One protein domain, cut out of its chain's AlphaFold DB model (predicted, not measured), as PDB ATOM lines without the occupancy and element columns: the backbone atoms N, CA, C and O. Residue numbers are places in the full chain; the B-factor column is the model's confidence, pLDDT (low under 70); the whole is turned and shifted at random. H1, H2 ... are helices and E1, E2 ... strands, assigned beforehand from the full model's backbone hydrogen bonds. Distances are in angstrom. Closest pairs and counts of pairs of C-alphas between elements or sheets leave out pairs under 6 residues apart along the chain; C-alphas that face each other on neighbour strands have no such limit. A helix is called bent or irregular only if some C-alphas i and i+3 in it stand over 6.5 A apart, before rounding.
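Overview. This is residues 9 to 59 and 100 to 219 of the 420 residues of an uncharacterized protein of Bacteroides sp. CAG:709 (UniProt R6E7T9). A long, kinked helix, H6, runs past a small two-stranded sheet of E1 and E2, with H2 and H5 at its first end and H3 and H7 at its last; H1 packs on H5 at the edge of the body. Long unnamed stretches cover much of the rest, and E3 is tied by short pairings to residues 45 to 46 and 105 to 106. The printed part has 171 residues, with seven named helices and three named strands in the order H1 H2 H3 E1 H4 E2 H5 H6 H7 E3; E1 and E2 are antiparallel. The class is mostly helix, though under half of the residues are in named elements. The whole is compact, with a radius of gyration of the C-alphas of 15.5 A and spans of 43 by 40 by 28 A.

Along the chain. H1, residues 9 to 20, begins at C-alpha 9 (143.770, 53.447, 205.837) and is 14.8 A long. H2 is residues 30 to 43, 19.6 A, and H3 residues 49 to 54. E1 is residues 121 to 125, H4 residues 141 to 144, E2 residues 150 to 154 and H5 residues 155 to 161. H6, residues 167 to 184, is 24.6 A long and irregular, with C-alphas 179 and 182 7.1 A apart and a kink of 40 degrees near residue 178. H7 is residues 188 to 196. E3, residues 214 to 216, ends at C-alpha 216 (143.742, 67.765, 228.880).

Arrangement. The hub is H6. With residues 167 to 172 it touches H2 at a steep tilt of 51 degrees, the closest C-alphas being those of Ile 36 and Ala 168, 6.1 A. With residues 179 to 184 it touches H3, closest at Ala 53 and Lys 183, 5.7 A between C-alphas. H6 and H7, a helical hairpin, only just touch, with 3 pairs of C-alphas within 8 A; the closest are Thr 184 and Leu 190, 5.9 A. H5 and H6 touch only at the corner. H6 is near E1 and E2, where N 122 and O 153 are 2.8 A apart, within hydrogen-bond range. H1 touches H5 at a shallow tilt of 21 degrees, closest at the C-alphas of Tyr 12 and Gln 156, 5.6 A. H4 is close to H7 but not clearly touching, with the C-alphas of Cys 142 and Ile 193 6.8 A apart. In H2, H3 and H7 every O i to N i+4 pair is within hydrogen-bond range; H1 has 7 of 8, H6 12 of 14, H5 0 of 3 with 2 of 4 O i to N i+3 pairs, and H4 is too short for such a pair.

Size, cuts and confidence. The C-alphas farthest apart, of Ile 10 and Pro 188, are 45.8 A apart. Residues 60 to 99 are not printed, and C-alphas 59 and 100 are 12.7 A apart across the cut. The links E1 to H4 and H7 to E3 are long. The pLDDT is under 70 at residue 16 and residues 18 to 23.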
ATOM      1  N   ASN A   9     143.897  52.641 207.049       73.75
ATOM      2  CA  ASN A   9     143.770  53.447 205.837       73.75
ATOM      3  C   ASN A   9     142.407  53.271 205.155       73.75
ATOM      4  O   ASN A   9     141.990  54.167 204.422       73.75
ATOM      5  N   ILE A  10     141.679  52.183 205.428       79.19
ATOM      6  CA  ILE A  10     140.305  52.005 204.935       79.19
ATOM      7  C   ILE A  10     139.385  53.054 205.557       79.19
ATOM      8  O   ILE A  10     138.659  53.721 204.825       79.19
ATOM      9  N   LEU A  11     139.455  53.262 206.877       73.81
ATOM     10  CA  LEU A  11     138.638  54.280 207.549       73.81
ATOM     11  C   LEU A  11     138.906  55.677 206.974       73.81
ATOM     12  O   LEU A  11     137.976  56.435 206.715       73.81
ATOM     13  N   TYR A  12     140.173  55.989 206.694       73.44
ATOM     14  CA  TYR A  12     140.528  57.205 205.969       73.44
ATOM     15  C   TYR A  12     139.900  57.274 204.583       73.44
ATOM     16  O   TYR A  12     139.356  58.310 204.225       73.44
ATOM     17  N   HIS A  13     139.967  56.206 203.791       74.81
ATOM     18  CA  HIS A  13     139.372  56.209 202.460       74.81
ATOM     19  C   HIS A  13     137.851  56.330 202.496       74.81
ATOM     20  O   HIS A  13     137.295  56.997 201.632       74.81
ATOM     21  N   ILE A  14     137.179  55.775 203.502       76.56
ATOM     22  CA  ILE A  14     135.743  55.984 203.701       76.56
ATOM     23  C   ILE A  14     135.480  57.462 204.022       76.56
ATOM     24  O   ILE A  14     134.763  58.134 203.283       76.56
ATOM     25  N   LEU A  15     136.127  58.005 205.057       74.00
ATOM     26  CA  LEU A  15     135.927  59.396 205.473       74.00
ATOM     27  C   LEU A  15     136.317  60.408 204.384       74.00
ATOM     28  O   LEU A  15     135.632  61.402 204.178       74.00
ATOM     29  N   GLN A  16     137.407  60.169 203.661       69.62
ATOM     30  CA  GLN A  16     137.897  61.115 202.671       69.62
ATOM     31  C   GLN A  16     137.268  60.906 201.295       69.62
ATOM     32  O   GLN A  16     136.864  61.876 200.673       69.62
ATOM     33  N   LYS A  17     137.205  59.675 200.780       70.50
ATOM     34  CA  LYS A  17     136.755  59.440 199.398       70.50
ATOM     35  C   LYS A  17     135.245  59.283 199.299       70.50
ATOM     36  O   LYS A  17     134.644  59.814 198.379       70.50
ATOM     37  N   GLN A  18     134.642  58.562 200.240       69.00
ATOM     38  CA  GLN A  18     133.208  58.257 200.188       69.00
ATOM     39  C   GLN A  18     132.351  59.337 200.846       69.00
ATOM     40  O   GLN A  18     131.194  59.494 200.486       69.00
ATOM     41  N   ILE A  19     132.914  60.087 201.795       67.38
ATOM     42  CA  ILE A  19     132.216  61.190 202.460       67.38
ATOM     43  C   ILE A  19     132.726  62.531 201.925       67.38
ATOM     44  O   ILE A  19     131.950  63.294 201.372       67.38
ATOM     45  N   ILE A  20     134.021  62.842 202.034       64.19
ATOM     46  CA  ILE A  20     134.488  64.189 201.659       64.19
ATOM     47  C   ILE A  20     134.564  64.413 200.147       64.19
ATOM     48  O   ILE A  20     134.202  65.492 199.727       64.19
ATOM     49  N   GLN A  21     135.038  63.472 199.326       65.62
ATOM     50  CA  GLN A  21     135.148  63.677 197.868       65.62
ATOM     51  C   GLN A  21     133.837  63.425 197.124       65.62
ATOM     52  O   GLN A  21     133.654  63.943 196.028       65.62
ATOM     53  N   ALA A  22     132.931  62.635 197.705       61.78
ATOM     54  CA  ALA A  22     131.582  62.478 197.175       61.78
ATOM     55  C   ALA A  22     130.739  63.759 197.340       61.78
ATOM     56  O   ALA A  22     129.732  63.919 196.656       61.78
ATOM     57  N   PHE A  23     131.155  64.670 198.227       63.75
ATOM     58  CA  PHE A  23     130.475  65.927 198.536       63.75
ATOM     59  C   PHE A  23     131.452  67.119 198.461       63.75
ATOM     60  O   PHE A  23     132.638  66.957 198.205       63.75
ATOM     61  N   ASP A  24     130.974  68.352 198.628       80.06
ATOM     62  CA  ASP A  24     131.861  69.518 198.738       80.06
ATOM     63  C   ASP A  24     132.494  69.554 200.142       80.06
ATOM     64  O   ASP A  24     131.787  69.651 201.145       80.06
ATOM     65  N   ALA A  25     133.826  69.488 200.235       82.25
ATOM     66  CA  ALA A  25     134.558  69.537 201.505       82.25
ATOM     67  C   ALA A  25     134.360  70.857 202.274       82.25
ATOM     68  O   ALA A  25     134.502  70.889 203.502       82.25
ATOM     69  N   VAL A  26     134.076  71.950 201.562       86.31
ATOM     70  CA  VAL A  26     133.877  73.292 202.125       86.31
ATOM     71  C   VAL A  26     132.440  73.453 202.610       86.31
ATOM     72  O   VAL A  26     132.223  73.921 203.730       86.31
ATOM     73  N   ASN A  27     131.462  73.021 201.813       88.50
ATOM     74  CA  ASN A  27     130.044  73.117 202.151       88.50
ATOM     75  C   ASN A  27     129.276  71.804 201.896       88.50
ATOM     76  O   ASN A  27     128.454  71.728 200.979       88.50
ATOM     77  N   PRO A  28     129.490  70.768 202.725       89.75
ATOM     78  CA  PRO A  28     128.807  69.496 202.542       89.75
ATOM     79  C   PRO A  28     127.321  69.580 202.957       89.75
ATOM     80  O   PRO A  28     126.922  70.513 203.666       89.75
ATOM     81  N   PRO A  29     126.478  68.609 202.558       90.25
ATOM     82  CA  PRO A  29     125.091  68.521 203.014       90.25
ATOM     83  C   PRO A  29     124.968  68.406 204.540       90.25
ATOM     84  O   PRO A  29     125.867  67.903 205.215       90.25
ATOM     85  N   ASP A  30     123.819  68.796 205.088       92.81
ATOM     86  CA  ASP A  30     123.615  68.917 206.539       92.81
ATOM     87  C   ASP A  30     123.828  67.616 207.328       92.81
ATOM     88  O   ASP A  30     124.411  67.634 208.410       92.81
ATOM     89  N   HIS A  31     123.451  66.462 206.773       89.44
ATOM     90  CA  HIS A  31     123.703  65.170 207.421       89.44
ATOM     91  C   HIS A  31     125.205  64.838 207.513       89.44
ATOM     92  O   HIS A  31     125.658  64.260 208.501       89.44
ATOM     93  N   VAL A  32     125.999  65.250 206.516       89.81
ATOM     94  CA  VAL A  32     127.463  65.100 206.527       89.81
ATOM     95  C   VAL A  32     128.090  66.094 207.499       89.81
ATOM     96  O   VAL A  32     128.969  65.709 208.269       89.81
ATOM     97  N   LYS A  33     127.620  67.348 207.513       92.94
ATOM     98  CA  LYS A  33     128.038  68.362 208.492       92.94
ATOM     99  C   LYS A  33     127.826  67.862 209.917       92.94
ATOM    100  O   LYS A  33     128.784  67.831 210.678       92.94
ATOM    101  N   TYR A  34     126.624  67.382 210.241       94.00
ATOM    102  CA  TYR A  34     126.312  66.828 211.559       94.00
ATOM    103  C   TYR A  34     127.279  65.701 211.950       94.00
ATOM    104  O   TYR A  34     127.863  65.730 213.029       94.00
ATOM    105  N   MET A  35     127.524  64.741 211.054       91.44
ATOM    106  CA  MET A  35     128.488  63.666 211.305       91.44
ATOM    107  C   MET A  35     129.910  64.201 211.552       91.44
ATOM    108  O   MET A  35     130.566  63.765 212.498       91.44
ATOM    109  N   ILE A  36     130.393  65.142 210.731       92.94
ATOM    110  CA  ILE A  36     131.709  65.778 210.912       92.94
ATOM    111  C   ILE A  36     131.790  66.455 212.283       92.94
ATOM    112  O   ILE A  36     132.772  66.263 212.999       92.94
ATOM    113  N   GLU A  37     130.765  67.216 212.664       95.81
ATOM    114  CA  GLU A  37     130.713  67.904 213.953       95.81
ATOM    115  C   GLU A  37     130.773  66.919 215.118       95.81
ATOM    116  O   GLU A  37     131.601  67.096 216.007       95.81
ATOM    117  N   GLN A  38     129.977  65.842 215.090       94.69
ATOM    118  CA  GLN A  38     130.008  64.815 216.137       94.69
ATOM    119  C   GLN A  38     131.391  64.158 216.245       94.69
ATOM    120  O   GLN A  38     131.930  64.039 217.343       94.69
ATOM    121  N   LEU A  39     132.026  63.816 215.118       93.19
ATOM    122  CA  LEU A  39     133.385  63.265 215.121       93.19
ATOM    123  C   LEU A  39     134.407  64.237 215.731       93.19
ATOM    124  O   LEU A  39     135.277  63.811 216.492       93.19
ATOM    125  N   MET A  40     134.311  65.535 215.426       95.31
ATOM    126  CA  MET A  40     135.204  66.552 215.995       95.31
ATOM    127  C   MET A  40     134.946  66.786 217.489       95.31
ATOM    128  O   MET A  40     135.903  66.914 218.251       95.31
ATOM    129  N   LEU A  41     133.681  66.803 217.920       95.81
ATOM    130  CA  LEU A  41     133.299  66.942 219.329       95.81
ATOM    131  C   LEU A  41     133.771  65.742 220.157       95.81
ATOM    132  O   LEU A  41     134.306  65.916 221.250       95.81
ATOM    133  N   TRP A  42     133.621  64.525 219.630       93.12
ATOM    134  CA  TRP A  42     134.007  63.302 220.334       93.12
ATOM    135  C   TRP A  42     135.507  63.031 220.285       93.12
ATOM    136  O   TRP A  42     136.055  62.526 221.257       93.12
ATOM    137  N   GLY A  43     136.183  63.359 219.181       93.81
ATOM    138  CA  GLY A  43     137.601  63.050 218.984       93.81
ATOM    139  C   GLY A  43     138.571  64.168 219.369       93.81
ATOM    140  O   GLY A  43     139.735  63.888 219.650       93.81
ATOM    141  N   GLY A  44     138.131  65.429 219.361       97.06
ATOM    142  CA  GLY A  44     138.980  66.584 219.646       97.06
ATOM    143  C   GLY A  44     139.336  66.693 221.120       97.06
ATOM    144  O   GLY A  44     138.445  66.747 221.966       97.06
ATOM    145  N   VAL A  45     140.637  66.760 221.417       98.19
ATOM    146  CA  VAL A  45     141.164  67.009 222.764       98.19
ATOM    147  C   VAL A  45     141.861  68.364 222.802       98.19
ATOM    148  O   VAL A  45     142.828  68.613 222.076       98.19
ATOM    149  N   TRP A  46     141.368  69.237 223.674       98.31
ATOM    150  CA  TRP A  46     141.779  70.633 223.775       98.31
ATOM    151  C   TRP A  46     142.576  70.897 225.052       98.31
ATOM    152  O   TRP A  46     142.457  70.182 226.048       98.31
ATOM    153  N   PHE A  47     143.370  71.966 225.070       97.44
ATOM    154  CA  PHE A  47     143.786  72.528 226.351       97.44
ATOM    155  C   PHE A  47     142.601  73.204 227.039       97.44
ATOM    156  O   PHE A  47     141.663  73.679 226.405       97.44
ATOM    157  N   ARG A  48     142.647  73.270 228.366       95.25
ATOM    158  CA  ARG A  48     141.675  74.057 229.119       95.25
ATOM    159  C   ARG A  48     141.828  75.559 228.828       95.25
ATOM    160  O   ARG A  48     142.970  76.023 228.721       95.25
ATOM    161  N   PRO A  49     140.734  76.343 228.776       94.44
ATOM    162  CA  PRO A  49     140.810  77.803 228.686       94.44
ATOM    163  C   PRO A  49     141.678  78.428 229.786       94.44
ATOM    164  O   PRO A  49     142.394  79.394 229.531       94.44
ATOM    165  N   GLU A  50     141.688  77.838 230.983       91.56
ATOM    166  CA  GLU A  50     142.531  78.261 232.108       91.56
ATOM    167  C   GLU A  50     144.021  78.094 231.794       91.56
ATOM    168  O   GLU A  50     144.832  78.933 232.174       91.56
ATOM    169  N   THR A  51     144.397  77.039 231.065       93.38
ATOM    170  CA  THR A  51     145.777  76.854 230.599       93.38
ATOM    171  C   THR A  51     146.149  77.940 229.591       93.38
ATOM    172  O   THR A  51     147.221  78.530 229.705       93.38
ATOM    173  N   CYS A  52     145.248  78.264 228.656       95.00
ATOM    174  CA  CYS A  52     145.444  79.342 227.682       95.00
ATOM    175  C   CYS A  52     145.590  80.716 228.337       95.00
ATOM    176  O   CYS A  52     146.471  81.470 227.948       95.00
ATOM    177  N   ALA A  53     144.807  81.012 229.374       91.19
ATOM    178  CA  ALA A  53     144.924  82.269 230.111       91.19
ATOM    179  C   ALA A  53     146.301  82.449 230.780       91.19
ATOM    180  O   ALA A  53     146.742  83.573 230.995       91.19
ATOM    181  N   GLN A  54     146.989  81.353 231.117       91.38
ATOM    182  CA  GLN A  54     148.285  81.396 231.800       91.38
ATOM    183  C   GLN A  54     149.487  81.264 230.861       91.38
ATOM    184  O   GLN A  54     150.547  81.815 231.150       91.38
ATOM    185  N   ILE A  55     149.346  80.484 229.788       94.44
ATOM    186  CA  ILE A  55     150.369  80.283 228.758       94.44
ATOM    187  C   ILE A  55     149.663  80.252 227.393       94.44
ATOM    188  O   ILE A  55     149.403  79.174 226.857       94.44
ATOM    189  N   PRO A  56     149.340  81.414 226.802       96.00
ATOM    190  CA  PRO A  56     148.649  81.456 225.514       96.00
ATOM    191  C   PRO A  56     149.473  80.818 224.390       96.00
ATOM    192  O   PRO A  56     148.912  80.209 223.481       96.00
ATOM    193  N   ILE A  57     150.803  80.935 224.465       97.12
ATOM    194  CA  ILE A  57     151.759  80.439 223.470       97.12
ATOM    195  C   ILE A  57     152.751  79.505 224.164       97.12
ATOM    196  O   ILE A  57     153.552  79.923 224.996       97.12
ATOM    197  N   MET A  58     152.699  78.214 223.832       95.38
ATOM    198  CA  MET A  58     153.387  77.167 224.601       95.38
ATOM    199  C   MET A  58     154.893  77.063 224.341       95.38
ATOM    200  O   MET A  58     155.614  76.451 225.139       95.38
ATOM    201  N   LEU A  59     155.340  77.572 223.192       95.19
ATOM    202  CA  LEU A  59     156.709  77.541 222.678       95.19
ATOM    203  C   LEU A  59     156.933  78.769 221.762       95.19
ATOM    204  O   LEU A  59     157.048  78.609 220.545       95.19
ATOM    205  N   PRO A 100     151.269  67.809 225.622       93.44
ATOM    206  CA  PRO A 100     150.287  67.304 226.572       93.44
ATOM    207  C   PRO A 100     150.410  65.798 226.836       93.44
ATOM    208  O   PRO A 100     149.537  65.228 227.480       93.44
ATOM    209  N   ARG A 101     151.467  65.113 226.366       89.69
ATOM    210  CA  ARG A 101     151.572  63.639 226.475       89.69
ATOM    211  C   ARG A 101     151.492  63.115 227.909       89.69
ATOM    212  O   ARG A 101     151.007  62.009 228.112       89.69
ATOM    213  N   SER A 102     151.977  63.883 228.882       89.62
ATOM    214  CA  SER A 102     151.925  63.517 230.302       89.62
ATOM    215  C   SER A 102     150.587  63.839 230.971       89.62
ATOM    216  O   SER A 102     150.358  63.394 232.091       89.62
ATOM    217  N   LEU A 103     149.726  64.634 230.330       94.50
ATOM    218  CA  LEU A 103     148.441  65.029 230.890       94.50
ATOM    219  C   LEU A 103     147.403  63.937 230.644       94.50
ATOM    220  O   LEU A 103     147.315  63.357 229.558       94.50
ATOM    221  N   LYS A 104     146.595  63.675 231.669       95.88
ATOM    222  CA  LYS A 104     145.393  62.853 231.536       95.88
ATOM    223  C   LYS A 104     144.335  63.611 230.742       95.88
ATOM    224  O   LYS A 104     144.303  64.837 230.767       95.88
ATOM    225  N   ILE A 105     143.446  62.890 230.079       96.69
ATOM    226  CA  ILE A 105     142.305  63.444 229.356       96.69
ATOM    227  C   ILE A 105     141.088  63.407 230.282       96.69
ATOM    228  O   ILE A 105     140.825  62.400 230.931       96.69
ATOM    229  N   GLN A 106     140.348  64.506 230.365       95.81
ATOM    230  CA  GLN A 106     138.993  64.542 230.894       95.81
ATOM    231  C   GLN A 106     138.023  64.431 229.724       95.81
ATOM    232  O   GLN A 106     138.116  65.202 228.771       95.81
ATOM    233  N   SER A 107     137.114  63.468 229.803       94.88
ATOM    234  CA  SER A 107     136.156  63.166 228.744       94.88
ATOM    235  C   SER A 107     134.886  62.553 229.327       94.88
ATOM    236  O   SER A 107     134.939  61.896 230.367       94.88
ATOM    237  N   ALA A 108     133.758  62.724 228.634       90.06
ATOM    238  CA  ALA A 108     132.546  61.949 228.893       90.06
ATOM    239  C   ALA A 108     132.678  60.478 228.437       90.06
ATOM    240  O   ALA A 108     131.946  59.619 228.921       90.06
ATOM    241  N   PHE A 109     133.625  60.174 227.542       88.19
ATOM    242  CA  PHE A 109     133.895  58.823 227.050       88.19
ATOM    243  C   PHE A 109     134.840  58.082 227.994       88.19
ATOM    244  O   PHE A 109     135.983  58.498 228.217       88.19
ATOM    245  N   SER A 110     134.377  56.953 228.527       89.38
ATOM    246  CA  SER A 110     135.116  56.134 229.497       89.38
ATOM    247  C   SER A 110     136.460  55.612 228.960       89.38
ATOM    248  O   SER A 110     137.418  55.407 229.705       89.38
ATOM    249  N   GLU A 111     136.555  55.460 227.642       89.50
ATOM    250  CA  GLU A 111     137.702  54.967 226.896       89.50
ATOM    251  C   GLU A 111     138.859  55.971 226.891       89.50
ATOM    252  O   GLU A 111     140.023  55.567 226.843       89.50
ATOM    253  N   MET A 112     138.554  57.270 226.973       92.19
ATOM    254  CA  MET A 112     139.545  58.349 227.020       92.19
ATOM    255  C   MET A 112     139.720  58.924 228.425       92.19
ATOM    256  O   MET A 112     140.824  59.341 228.785       92.19
ATOM    257  N   ASN A 113     138.652  58.959 229.223       95.19
ATOM    258  CA  ASN A 113     138.649  59.640 230.509       95.19
ATOM    259  C   ASN A 113     139.697  59.061 231.477       95.19
ATOM    260  O   ASN A 113     139.819  57.852 231.665       95.19
ATOM    261  N   GLY A 114     140.481  59.943 232.093       93.56
ATOM    262  CA  GLY A 114     141.569  59.605 233.007       93.56
ATOM    263  C   GLY A 114     142.828  59.030 232.345       93.56
ATOM    264  O   GLY A 114     143.810  58.793 233.055       93.56
ATOM    265  N   ARG A 115     142.846  58.825 231.020       94.56
ATOM    266  CA  ARG A 115     143.994  58.253 230.294       94.56
ATOM    267  C   ARG A 115     144.919  59.329 229.745       94.56
ATOM    268  O   ARG A 115     144.483  60.423 229.412       94.56
ATOM    269  N   THR A 116     146.204  59.018 229.625       94.56
ATOM    270  CA  THR A 116     147.171  59.868 228.913       94.56
ATOM    271  C   THR A 116     147.150  59.572 227.419       94.56
ATOM    272  O   THR A 116     146.852  58.454 226.996       94.56
ATOM    273  N   MET A 117     147.529  60.556 226.610       91.94
ATOM    274  CA  MET A 117     147.560  60.413 225.158       91.94
ATOM    275  C   MET A 117     148.593  59.368 224.695       91.94
ATOM    276  O   MET A 117     149.798  59.514 224.912       91.94
ATOM    277  N   GLY A 118     148.106  58.332 224.010       87.69
ATOM    278  CA  GLY A 118     148.924  57.286 223.399       87.69
ATOM    279  C   GLY A 118     149.463  57.649 222.009       87.69
ATOM    280  O   GLY A 118     149.549  58.814 221.609       87.69
ATOM    281  N   ASN A 119     149.838  56.623 221.247       88.25
ATOM    282  CA  ASN A 119     150.148  56.774 219.825       88.25
ATOM    283  C   ASN A 119     148.865  57.006 219.006       88.25
ATOM    284  O   ASN A 119     147.763  56.784 219.492       88.25
ATOM    285  N   GLY A 120     149.008  57.483 217.766       89.06
ATOM    286  CA  GLY A 120     147.865  57.698 216.867       89.06
ATOM    287  C   GLY A 120     147.171  59.058 216.991       89.06
ATOM    288  O   GLY A 120     146.285  59.338 216.194       89.06
ATOM    289  N   PHE A 121     147.600  59.933 217.904       93.06
ATOM    290  CA  PHE A 121     147.166  61.334 217.936       93.06
ATOM    291  C   PHE A 121     148.083  62.246 217.112       93.06
ATOM    292  O   PHE A 121     149.307  62.046 217.036       93.06
ATOM    293  N   VAL A 122     147.482  63.276 216.525       93.25
ATOM    294  CA  VAL A 122     148.129  64.335 215.748       93.25
ATOM    295  C   VAL A 122     147.838  65.670 216.423       93.25
ATOM    296  O   VAL A 122     146.694  65.937 216.774       93.25
ATOM    297  N   ALA A 123     148.872  66.494 216.613       94.88
ATOM    298  CA  ALA A 123     148.692  67.898 216.963       94.88
ATOM    299  C   ALA A 123     148.325  68.658 215.685       94.88
ATOM    300  O   ALA A 123     149.192  68.887 214.835       94.88
ATOM    301  N   SER A 124     147.042  68.969 215.538       95.00
ATOM    302  CA  SER A 124     146.478  69.652 214.382       95.00
ATOM    303  C   SER A 124     146.506  71.161 214.586       95.00
ATOM    304  O   SER A 124     145.996  71.671 215.586       95.00
ATOM    305  N   HIS A 125     147.075  71.860 213.605       94.56
ATOM    306  CA  HIS A 125     146.969  73.308 213.459       94.56
ATOM    307  C   HIS A 125     145.683  73.635 212.706       94.56
ATOM    308  O   HIS A 125     145.570  73.306 211.527       94.56
ATOM    309  N   ILE A 126     144.704  74.235 213.381       95.31
ATOM    310  CA  ILE A 126     143.357  74.413 212.808       95.31
ATOM    311  C   ILE A 126     143.248  75.645 211.908       95.31
ATOM    312  O   ILE A 126     142.373  75.699 211.051       95.31
ATOM    313  N   TRP A 127     144.139  76.624 212.046       93.19
ATOM    314  CA  TRP A 127     144.360  77.660 211.046       93.19
ATOM    315  C   TRP A 127     145.549  77.278 210.173       93.19
ATOM    316  O   TRP A 127     146.674  77.148 210.655       93.19
ATOM    317  N   MET A 128     145.287  77.110 208.877       88.81
ATOM    318  CA  MET A 128     146.325  76.910 207.867       88.81
ATOM    319  C   MET A 128     146.695  78.236 207.215       88.81
ATOM    320  O   MET A 128     147.855  78.623 207.294       88.81
ATOM    321  N   SER A 129     145.738  78.945 206.618       89.56
ATOM    322  CA  SER A 129     145.953  80.273 206.033       89.56
ATOM    323  C   SER A 129     145.751  81.409 207.037       89.56
ATOM    324  O   SER A 129     144.936  81.328 207.966       89.56
ATOM    325  N   MET A 130     146.495  82.491 206.812       90.56
ATOM    326  CA  MET A 130     146.349  83.778 207.493       90.56
ATOM    327  C   MET A 130     145.707  84.799 206.547       90.56
ATOM    328  O   MET A 130     145.676  84.598 205.335       90.56
ATOM    329  N   ARG A 131     145.180  85.895 207.100       90.00
ATOM    330  CA  ARG A 131     144.478  86.933 206.330       90.00
ATOM    331  C   ARG A 131     145.408  87.809 205.508       90.00
ATOM    332  O   ARG A 131     145.117  88.071 204.349       90.00
ATOM    333  N   THR A 132     146.474  88.311 206.128       87.06
ATOM    334  CA  THR A 132     147.348  89.314 205.494       87.06
ATOM    335  C   THR A 132     148.726  88.765 205.150       87.06
ATOM    336  O   THR A 132     149.424  89.310 204.297       87.06
ATOM    337  N   ARG A 133     149.124  87.663 205.793       86.25
ATOM    338  CA  ARG A 133     150.452  87.065 205.653       86.25
ATOM    339  C   ARG A 133     150.418  85.902 204.669       86.25
ATOM    340  O   ARG A 133     149.563  85.025 204.761       86.25
ATOM    341  N   SER A 134     151.404  85.862 203.778       80.94
ATOM    342  CA  SER A 134     151.687  84.686 202.956       80.94
ATOM    343  C   SER A 134     152.288  83.562 203.807       80.94
ATOM    344  O   SER A 134     153.110  83.833 204.684       80.94
ATOM    345  N   GLY A 135     151.945  82.309 203.505       83.06
ATOM    346  CA  GLY A 135     152.465  81.123 204.198       83.06
ATOM    347  C   GLY A 135     151.487  80.531 205.213       83.06
ATOM    348  O   GLY A 135     150.371  81.027 205.392       83.06
ATOM    349  N   HIS A 136     151.895  79.437 205.861       88.00
ATOM    350  CA  HIS A 136     151.023  78.734 206.797       88.00
ATOM    351  C   HIS A 136     151.118  79.311 208.215       88.00
ATOM    352  O   HIS A 136     152.204  79.607 208.707       88.00
ATOM    353  N   ALA A 137     149.997  79.399 208.936       89.88
ATOM    354  CA  ALA A 137     149.984  79.913 210.309       89.88
ATOM    355  C   ALA A 137     150.859  79.074 211.264       89.88
ATOM    356  O   ALA A 137     151.375  79.590 212.249       89.88
ATOM    357  N   CYS A 138     151.078  77.790 210.967       88.19
ATOM    358  CA  CYS A 138     151.991  76.947 211.740       88.19
ATOM    359  C   CYS A 138     153.481  77.283 211.528       88.19
ATOM    360  O   CYS A 138     154.314  76.924 212.355       88.19
ATOM    361  N   GLU A 139     153.836  77.992 210.460       90.75
ATOM    362  CA  GLU A 139     155.206  78.456 210.194       90.75
ATOM    363  C   GLU A 139     155.479  79.809 210.867       90.75
ATOM    364  O   GLU A 139     156.634  80.186 211.068       90.75
ATOM    365  N   TRP A 140     154.422  80.520 211.269       93.50
ATOM    366  CA  TRP A 140     154.513  81.782 211.989       93.50
ATOM    367  C   TRP A 140     154.727  81.557 213.492       93.50
ATOM    368  O   TRP A 140     153.926  80.900 214.157       93.50
ATOM    369  N   GLU A 141     155.783  82.152 214.053       92.25
ATOM    370  CA  GLU A 141     156.171  82.045 215.467       92.25
ATOM    371  C   GLU A 141     155.026  82.347 216.444       92.25
ATOM    372  O   GLU A 141     154.895  81.677 217.472       92.25
ATOM    373  N   CYS A 142     154.157  83.305 216.106       94.88
ATOM    374  CA  CYS A 142     153.066  83.704 216.986       94.88
ATOM    375  C   CYS A 142     151.895  82.724 216.973       94.88
ATOM    376  O   CYS A 142     151.161  82.690 217.951       94.88
ATOM    377  N   ALA A 143     151.706  81.942 215.905       95.00
ATOM    378  CA  ALA A 143     150.555  81.053 215.746       95.00
ATOM    379  C   ALA A 143     150.915  79.558 215.810       95.00
ATOM    380  O   ALA A 143     150.032  78.735 216.056       95.00
ATOM    381  N   ASN A 144     152.191  79.189 215.658       95.12
ATOM    382  CA  ASN A 144     152.641  77.797 215.673       95.12
ATOM    383  C   ASN A 144     152.304  77.074 216.983       95.12
ATOM    384  O   ASN A 144     151.778  75.968 216.965       95.12
ATOM    385  N   SER A 145     152.600  77.693 218.125       96.25
ATOM    386  CA  SER A 145     152.336  77.107 219.447       96.25
ATOM    387  C   SER A 145     151.265  77.856 220.242       96.25
ATOM    388  O   SER A 145     151.127  77.647 221.451       96.25
ATOM    389  N   PHE A 146     150.508  78.721 219.565       97.44
ATOM    390  CA  PHE A 146     149.361  79.415 220.131       97.44
ATOM    391  C   PHE A 146     148.268  78.397 220.429       97.44
ATOM    392  O   PHE A 146     147.769  77.754 219.509       97.44
ATOM    393  N   ILE A 147     147.903  78.238 221.702       97.69
ATOM    394  CA  ILE A 147     146.924  77.235 222.147       97.69
ATOM    395  C   ILE A 147     145.633  77.268 221.327       97.69
ATOM    396  O   ILE A 147     145.175  76.192 220.947       97.69
ATOM    397  N   PRO A 148     145.064  78.439 220.988       97.31
ATOM    398  CA  PRO A 148     143.876  78.478 220.154       97.31
ATOM    399  C   PRO A 148     144.048  77.765 218.817       97.31
ATOM    400  O   PRO A 148     143.117  77.113 218.357       97.31
ATOM    401  N   ASN A 149     145.237  77.801 218.222       97.06
ATOM    402  CA  ASN A 149     145.510  77.127 216.960       97.06
ATOM    403  C   ASN A 149     145.696  75.605 217.093       97.06
ATOM    404  O   ASN A 149     145.925  74.942 216.088       97.06
ATOM    405  N   LEU A 150     145.628  75.034 218.297       97.38
ATOM    406  CA  LEU A 150     145.994  73.644 218.547       97.38
ATOM    407  C   LEU A 150     144.817  72.811 219.052       97.38
ATOM    408  O   LEU A 150     144.153  73.149 220.030       97.38
ATOM    409  N   VAL A 151     144.655  71.643 218.439       97.81
ATOM    410  CA  VAL A 151     143.808  70.553 218.929       97.81
ATOM    411  C   VAL A 151     144.498  69.224 218.661       97.81
ATOM    412  O   VAL A 151     145.200  69.067 217.661       97.81
ATOM    413  N   TRP A 152     144.316  68.253 219.550       97.75
ATOM    414  CA  TRP A 152     144.798  66.898 219.320       97.75
ATOM    415  C   TRP A 152     143.660  66.032 218.812       97.75
ATOM    416  O   TRP A 152     142.626  65.916 219.463       97.75
ATOM    417  N   LEU A 153     143.873  65.420 217.651       96.06
ATOM    418  CA  LEU A 153     142.889  64.574 216.986       96.06
ATOM    419  C   LEU A 153     143.461  63.174 216.748       96.06
ATOM    420  O   LEU A 153     144.653  63.042 216.444       96.06
ATOM    421  N   PRO A 154     142.629  62.122 216.813       92.88
ATOM    422  CA  PRO A 154     142.959  60.837 216.220       92.88
ATOM    423  C   PRO A 154     143.381  61.016 214.758       92.88
ATOM    424  O   PRO A 154     142.746  61.753 214.003       92.88
ATOM    425  N   LYS A 155     144.438  60.318 214.340       90.62
ATOM    426  CA  LYS A 155     145.096  60.485 213.033       90.62
ATOM    427  C   LYS A 155     144.148  60.399 211.837       90.62
ATOM    428  O   LYS A 155     144.409  61.028 210.822       90.62
ATOM    429  N   GLN A 156     143.078  59.612 211.914       87.38
ATOM    430  CA  GLN A 156     142.126  59.515 210.802       87.38
ATOM    431  C   GLN A 156     141.163  60.708 210.755       87.38
ATOM    432  O   GLN A 156     140.791  61.140 209.670       87.38
ATOM    433  N   LEU A 157     140.836  61.291 211.913       89.81
ATOM    434  CA  LEU A 157     140.022  62.503 212.009       89.81
ATOM    435  C   LEU A 157     140.818  63.757 211.653       89.81
ATOM    436  O   LEU A 157     140.278  64.655 211.014       89.81
ATOM    437  N   SER A 158     142.111  63.812 211.998       91.19
ATOM    438  CA  SER A 158     142.960  64.962 211.657       91.19
ATOM    439  C   SER A 158     143.002  65.217 210.150       91.19
ATOM    440  O   SER A 158     143.029  66.366 209.726       91.19
ATOM    441  N   LYS A 159     142.922  64.164 209.332       87.50
ATOM    442  CA  LYS A 159     142.940  64.277 207.868       87.50
ATOM    443  C   LYS A 159     141.729  65.014 207.292       87.50
ATOM    444  O   LYS A 159     141.813  65.547 206.192       87.50
ATOM    445  N   LEU A 160     140.617  65.088 208.030       86.69
ATOM    446  CA  LEU A 160     139.451  65.887 207.628       86.69
ATOM    447  C   LEU A 160     139.743  67.393 207.702       86.69
ATOM    448  O   LEU A 160     139.020  68.183 207.112       86.69
ATOM    449  N   THR A 161     140.805  67.781 208.414       89.56
ATOM    450  CA  THR A 161     141.210  69.176 208.637       89.56
ATOM    451  C   THR A 161     142.359  69.627 207.731       89.56
ATOM    452  O   THR A 161     142.717  70.802 207.755       89.56
ATOM    453  N   ASP A 162     142.915  68.712 206.922       85.56
ATOM    454  CA  ASP A 162     144.070  68.969 206.048       85.56
ATOM    455  C   ASP A 162     143.712  69.829 204.818       85.56
ATOM    456  O   ASP A 162     144.602  70.368 204.160       85.56
ATOM    457  N   ILE A 163     142.419  69.960 204.496       86.25
ATOM    458  CA  ILE A 163     141.925  70.850 203.439       86.25
ATOM    459  C   ILE A 163     141.627  72.214 204.063       86.25
ATOM    460  O   ILE A 163     140.726  72.339 204.902       86.25
ATOM    461  N   ASP A 164     142.364  73.242 203.637       88.06
ATOM    462  CA  ASP A 164     142.139  74.609 204.103       88.06
ATOM    463  C   ASP A 164     140.739  75.099 203.715       88.06
ATOM    464  O   ASP A 164     140.290  74.922 202.584       88.06
ATOM    465  N   GLY A 165     140.026  75.672 204.682       89.00
ATOM    466  CA  GLY A 165     138.647  76.127 204.506       89.00
ATOM    467  C   GLY A 165     137.580  75.028 204.556       89.00
ATOM    468  O   GLY A 165     136.398  75.363 204.513       89.00
ATOM    469  N   SER A 166     137.953  73.751 204.705       91.44
ATOM    470  CA  SER A 166     136.986  72.655 204.868       91.44
ATOM    471  C   SER A 166     136.064  72.855 206.069       91.44
ATOM    472  O   SER A 166     136.450  73.448 207.081       91.44
ATOM    473  N   TYR A 167     134.857  72.294 206.000       93.44
ATOM    474  CA  TYR A 167     133.867  72.431 207.066       93.44
ATOM    475  C   TYR A 167     134.387  71.936 208.424       93.44
ATOM    476  O   TYR A 167     134.222  72.620 209.432       93.44
ATOM    477  N   ALA A 168     135.095  70.798 208.451       93.31
ATOM    478  CA  ALA A 168     135.704  70.258 209.672       93.31
ATOM    479  C   ALA A 168     136.702  71.243 210.295       93.31
ATOM    480  O   ALA A 168     136.676  71.496 211.501       93.31
ATOM    481  N   GLN A 169     137.559  71.842 209.466       93.88
ATOM    482  CA  GLN A 169     138.519  72.838 209.914       93.88
ATOM    483  C   GLN A 169     137.810  74.102 210.429       93.88
ATOM    484  O   GLN A 169     138.130  74.590 211.513       93.88
ATOM    485  N   GLN A 170     136.816  74.614 209.697       96.00
ATOM    486  CA  GLN A 170     136.033  75.788 210.101       96.00
ATOM    487  C   GLN A 170     135.274  75.557 211.415       96.00
ATOM    488  O   GLN A 170     135.192  76.458 212.249       96.00
ATOM    489  N   PHE A 171     134.778  74.341 211.642       97.62
ATOM    490  CA  PHE A 171     134.108  73.961 212.881       97.62
ATOM    491  C   PHE A 171     135.054  73.957 214.083       97.62
ATOM    492  O   PHE A 171     134.734  74.525 215.126       97.62
ATOM    493  N   LEU A 172     136.269  73.428 213.929       97.69
ATOM    494  CA  LEU A 172     137.283  73.512 214.983       97.69
ATOM    495  C   LEU A 172     137.711  74.962 215.257       97.69
ATOM    496  O   LEU A 172     137.860  75.339 216.420       97.69
ATOM    497  N   LYS A 173     137.862  75.800 214.217       97.06
ATOM    498  CA  LYS A 173     138.117  77.247 214.372       97.06
ATOM    499  C   LYS A 173     136.998  77.924 215.170       97.06
ATOM    500  O   LYS A 173     137.282  78.763 216.025       97.06
ATOM    501  N   TYR A 174     135.743  77.545 214.920       97.69
ATOM    502  CA  TYR A 174     134.574  78.038 215.652       97.69
ATOM    503  C   TYR A 174     134.640  77.670 217.141       97.69
ATOM    504  O   TYR A 174     134.577  78.562 217.989       97.69
ATOM    505  N   ILE A 175     134.878  76.392 217.464       98.12
ATOM    506  CA  ILE A 175     135.053  75.923 218.851       98.12
ATOM    507  C   ILE A 175     136.211  76.658 219.540       98.12
ATOM    508  O   ILE A 175     136.054  77.172 220.647       98.12
ATOM    509  N   SER A 176     137.366  76.762 218.883       97.94
ATOM    510  CA  SER A 176     138.530  77.467 219.426       97.94
ATOM    511  C   SER A 176     138.239  78.945 219.715       97.94
ATOM    512  O   SER A 176     138.610  79.465 220.773       97.94
ATOM    513  N   GLY A 177     137.506  79.614 218.820       97.25
ATOM    514  CA  GLY A 177     137.027  80.976 219.032       97.25
ATOM    515  C   GLY A 177     136.163  81.100 220.289       97.25
ATOM    516  O   GLY A 177     136.393  82.008 221.087       97.25
ATOM    517  N   MET A 178     135.229  80.170 220.509       96.75
ATOM    518  CA  MET A 178     134.403  80.140 221.724       96.75
ATOM    519  C   MET A 178     135.237  79.911 222.992       96.75
ATOM    520  O   MET A 178     135.020  80.584 223.998       96.75
ATOM    521  N   LEU A 179     136.207  78.991 222.944       97.44
ATOM    522  CA  LEU A 179     137.021  78.612 224.102       97.44
ATOM    523  C   LEU A 179     137.979  79.717 224.550       97.44
ATOM    524  O   LEU A 179     138.106  79.991 225.744       97.44
ATOM    525  N   TYR A 180     138.697  80.326 223.605       97.56
ATOM    526  CA  TYR A 180     139.920  81.054 223.947       97.56
ATOM    527  C   TYR A 180     139.895  82.539 223.616       97.56
ATOM    528  O   TYR A 180     140.609  83.314 224.262       97.56
ATOM    529  N   LYS A 181     139.075  82.976 222.653       94.88
ATOM    530  CA  LYS A 181     138.966  84.401 222.317       94.88
ATOM    531  C   LYS A 181     138.563  85.244 223.541       94.88
ATOM    532  O   LYS A 181     139.238  86.251 223.773       94.88
ATOM    533  N   PRO A 182     137.604  84.828 224.400       93.69
ATOM    534  CA  PRO A 182     137.266  85.569 225.620       93.69
ATOM    535  C   PRO A 182     138.412  85.681 226.636       93.69
ATOM    536  O   PRO A 182     138.415  86.593 227.453       93.69
ATOM    537  N   LYS A 183     139.385  84.759 226.605       90.56
ATOM    538  CA  LYS A 183     140.514  84.724 227.552       90.56
ATOM    539  C   LYS A 183     141.733  85.520 227.086       90.56
ATOM    540  O   LYS A 183     142.621  85.772 227.887       90.56
ATOM    541  N   THR A 184     141.799  85.867 225.802       91.62
ATOM    542  CA  THR A 184     143.018  86.409 225.177       91.62
ATOM    543  C   THR A 184     142.802  87.737 224.458       91.62
ATOM    544  O   THR A 184     143.765  88.454 224.224       91.62
ATOM    545  N   SER A 185     141.561  88.117 224.135       86.81
ATOM    546  CA  SER A 185     141.300  89.309 223.307       86.81
ATOM    547  C   SER A 185     141.535  90.649 224.003       86.81
ATOM    548  O   SER A 185     141.588  91.667 223.320       86.81
ATOM    549  N   SER A 186     141.643  90.675 225.334       89.31
ATOM    550  CA  SER A 186     141.971  91.900 226.074       89.31
ATOM    551  C   SER A 186     143.449  92.274 225.966       89.31
ATOM    552  O   SER A 186     143.795  93.431 226.176       89.31
ATOM    553  N   ASP A 187     144.315  91.309 225.653       93.31
ATOM    554  CA  ASP A 187     145.733  91.562 225.437       93.31
ATOM    555  C   ASP A 187     145.958  92.071 223.998       93.31
ATOM    556  O   ASP A 187     145.586  91.374 223.050       93.31
ATOM    557  N   PRO A 188     146.567  93.255 223.793       93.25
ATOM    558  CA  PRO A 188     146.761  93.823 222.458       93.25
ATOM    559  C   PRO A 188     147.594  92.947 221.514       93.25
ATOM    560  O   PRO A 188     147.298  92.873 220.317       93.25
ATOM    561  N   VAL A 189     148.618  92.266 222.035       94.19
ATOM    562  CA  VAL A 189     149.491  91.398 221.240       94.19
ATOM    563  C   VAL A 189     148.735  90.135 220.854       94.19
ATOM    564  O   VAL A 189     148.714  89.784 219.675       94.19
ATOM    565  N   LEU A 190     148.037  89.480 221.785       95.19
ATOM    566  CA  LEU A 190     147.238  88.291 221.449       95.19
ATOM    567  C   LEU A 190     146.055  88.637 220.537       95.19
ATOM    568  O   LEU A 190     145.736  87.880 219.618       95.19
ATOM    569  N   ALA A 191     145.429  89.799 220.730       94.44
ATOM    570  CA  ALA A 191     144.383  90.307 219.849       94.44
ATOM    571  C   ALA A 191     144.901  90.532 218.421       94.44
ATOM    572  O   ALA A 191     144.179  90.258 217.462       94.44
ATOM    573  N   SER A 192     146.152  90.983 218.256       94.38
ATOM    574  CA  SER A 192     146.781  91.093 216.934       94.38
ATOM    575  C   SER A 192     146.920  89.733 216.238       94.38
ATOM    576  O   SER A 192     146.655  89.636 215.044       94.38
ATOM    577  N   ILE A 193     147.208  88.663 216.989       95.12
ATOM    578  CA  ILE A 193     147.276  87.302 216.438       95.12
ATOM    579  C   ILE A 193     145.901  86.892 215.919       95.12
ATOM    580  O   ILE A 193     145.776  86.468 214.775       95.12
ATOM    581  N   TRP A 194     144.844  87.102 216.706       95.00
ATOM    582  CA  TRP A 194     143.470  86.835 216.272       95.00
ATOM    583  C   TRP A 194     143.055  87.614 215.024       95.00
ATOM    584  O   TRP A 194     142.270  87.098 214.231       95.00
ATOM    585  N   LYS A 195     143.564  88.838 214.837       93.88
ATOM    586  CA  LYS A 195     143.300  89.636 213.631       93.88
ATOM    587  C   LYS A 195     143.929  89.039 212.379       93.88
ATOM    588  O   LYS A 195     143.382  89.274 211.311       93.88
ATOM    589  N   GLU A 196     145.010  88.268 212.499       94.19
ATOM    590  CA  GLU A 196     145.626  87.547 211.378       94.19
ATOM    591  C   GLU A 196     144.918  86.228 211.049       94.19
ATOM    592  O   GLU A 196     145.009  85.734 209.924       94.19
ATOM    593  N   LEU A 197     144.197  85.649 212.009       92.75
ATOM    594  CA  LEU A 197     143.507  84.376 211.830       92.75
ATOM    595  C   LEU A 197     142.169  84.566 211.094       92.75
ATOM    596  O   LEU A 197     141.352  85.435 211.411       92.75
ATOM    597  N   ASN A 198     141.913  83.723 210.092       89.69
ATOM    598  CA  ASN A 198     140.647  83.723 209.356       89.69
ATOM    599  C   ASN A 198     139.460  83.453 210.298       89.69
ATOM    600  O   ASN A 198     139.498  82.525 211.104       89.69
ATOM    601  N   VAL A 199     138.396  84.259 210.201       87.81
ATOM    602  CA  VAL A 199     137.200  84.037 211.032       87.81
ATOM    603  C   VAL A 199     136.404  82.889 210.419       87.81
ATOM    604  O   VAL A 199     136.220  82.893 209.201       87.81
ATOM    605  N   PRO A 200     135.947  81.914 211.223       90.81
ATOM    606  CA  PRO A 200     135.139  80.822 210.708       90.81
ATOM    607  C   PRO A 200     133.834  81.358 210.114       90.81
ATOM    608  O   PRO A 200     133.106  82.099 210.768       90.81
ATOM    609  N   SER A 201     133.546  80.971 208.874       87.69
ATOM    610  CA  SER A 201     132.390  81.428 208.093       87.69
ATOM    611  C   SER A 201     131.285  80.370 208.024       87.69
ATOM    612  O   SER A 201     130.667  80.178 206.979       87.69
ATOM    613  N   ILE A 202     131.074  79.632 209.114       93.12
ATOM    614  CA  ILE A 202     130.076  78.563 209.182       93.12
ATOM    615  C   ILE A 202     129.035  78.851 210.259       93.12
ATOM    616  O   ILE A 202     129.305  79.542 211.241       93.12
ATOM    617  N   LYS A 203     127.864  78.241 210.095       93.38
ATOM    618  CA  LYS A 203     126.881  78.070 211.158       93.38
ATOM    619  C   LYS A 203     126.852  76.584 211.525       93.38
ATOM    620  O   LYS A 203     126.487  75.784 210.660       93.38
ATOM    621  N   PRO A 204     127.282  76.209 212.740       95.06
ATOM    622  CA  PRO A 204     127.162  74.834 213.192       95.06
ATOM    623  C   PRO A 204     125.715  74.342 213.189       95.06
ATOM    624  O   PRO A 204     124.795  75.126 213.441       95.06
ATOM    625  N   ILE A 205     125.528  73.053 212.926       94.50
ATOM    626  CA  ILE A 205     124.219  72.388 213.020       94.50
ATOM    627  C   ILE A 205     124.000  71.878 214.443       94.50
ATOM    628  O   ILE A 205     122.912  72.002 215.003       94.50
ATOM    629  N   SER A 206     125.047  71.317 215.038       92.44
ATOM    630  CA  SER A 206     125.037  70.777 216.387       92.44
ATOM    631  C   SER A 206     125.107  71.897 217.419       92.44
ATOM    632  O   SER A 206     125.885  72.846 217.294       92.44
ATOM    633  N   ALA A 207     124.346  71.742 218.503       92.06
ATOM    634  CA  ALA A 207     124.564  72.532 219.704       92.06
ATOM    635  C   ALA A 207     125.933  72.177 220.308       92.06
ATOM    636  O   ALA A 207     126.265  71.001 220.469       92.06
ATOM    637  N   ILE A 208     126.721  73.197 220.643       95.00
ATOM    638  CA  ILE A 208     128.052  73.023 221.226       95.00
ATOM    639  C   ILE A 208     127.958  73.304 222.722       95.00
ATOM    640  O   ILE A 208     127.762  74.443 223.141       95.00
ATOM    641  N   ASP A 209     128.127  72.251 223.513       93.94
ATOM    642  CA  ASP A 209     128.259  72.324 224.963       93.94
ATOM    643  C   ASP A 209     129.749  72.255 225.321       93.94
ATOM    644  O   ASP A 209     130.377  71.197 225.212       93.94
ATOM    645  N   LEU A 210     130.332  73.401 225.691       94.50
ATOM    646  CA  LEU A 210     131.767  73.500 225.965       94.50
ATOM    647  C   LEU A 210     132.187  72.605 227.140       94.50
ATOM    648  O   LEU A 210     133.279  72.046 227.111       94.50
ATOM    649  N   ASP A 211     131.314  72.378 228.124       91.00
ATOM    650  CA  ASP A 211     131.644  71.572 229.306       91.00
ATOM    651  C   ASP A 211     131.757  70.072 228.992       91.00
ATOM    652  O   ASP A 211     132.377  69.316 229.749       91.00
ATOM    653  N   LYS A 212     131.206  69.639 227.851       91.88
ATOM    654  CA  LYS A 212     131.242  68.245 227.380       91.88
ATOM    655  C   LYS A 212     132.373  67.946 226.399       91.88
ATOM    656  O   LYS A 212     132.506  66.797 225.973       91.88
ATOM    657  N   LEU A 213     133.188  68.936 226.037       96.62
ATOM    658  CA  LEU A 213     134.367  68.704 225.204       96.62
ATOM    659  C   LEU A 213     135.427  67.891 225.955       96.62
ATOM    660  O   LEU A 213     135.472  67.854 227.187       96.62
ATOM    661  N   ASN A 214     136.331  67.262 225.202       97.81
ATOM    662  CA  ASN A 214     137.471  66.582 225.804       97.81
ATOM    663  C   ASN A 214     138.607  67.569 226.051       97.81
ATOM    664  O   ASN A 214     139.016  68.317 225.159       97.81
ATOM    665  N   TYR A 215     139.175  67.508 227.249       98.19
ATOM    666  CA  TYR A 215     140.255  68.391 227.660       98.19
ATOM    667  C   TYR A 215     141.441  67.609 228.187       98.19
ATOM    668  O   TYR A 215     141.277  66.604 228.871       98.19
ATOM    669  N   PHE A 216     142.648  68.121 227.990       97.19
ATOM    670  CA  PHE A 216     143.742  67.765 228.880       97.19
ATOM    671  C   PHE A 216     143.431  68.297 230.281       97.19
ATOM    672  O   PHE A 216     143.093  69.472 230.449       97.19
ATOM    673  N   GLN A 217     143.513  67.424 231.284       91.31
ATOM    674  CA  GLN A 217     143.259  67.764 232.676       91.31
ATOM    675  C   GLN A 217     144.145  68.932 233.101       91.31
ATOM    676  O   GLN A 217     145.325  69.013 232.752       91.31
ATOM    677  N   HIS A 218     143.550  69.844 233.863       82.94
ATOM    678  CA  HIS A 218     144.274  70.971 234.414       82.94
ATOM    679  C   HIS A 218     145.071  70.502 235.627       82.94
ATOM    680  O   HIS A 218     144.523  70.299 236.707       82.94
ATOM    681  N   ASP A 219     146.367  70.293 235.422       84.06
ATOM    682  CA  ASP A 219     147.318  69.939 236.468       84.06
ATOM    683  C   ASP A 219     148.170  71.172 236.798       84.06
ATOM    684  O   ASP A 219     148.985  71.628 235.990       84.06
TER     685      ASP A 219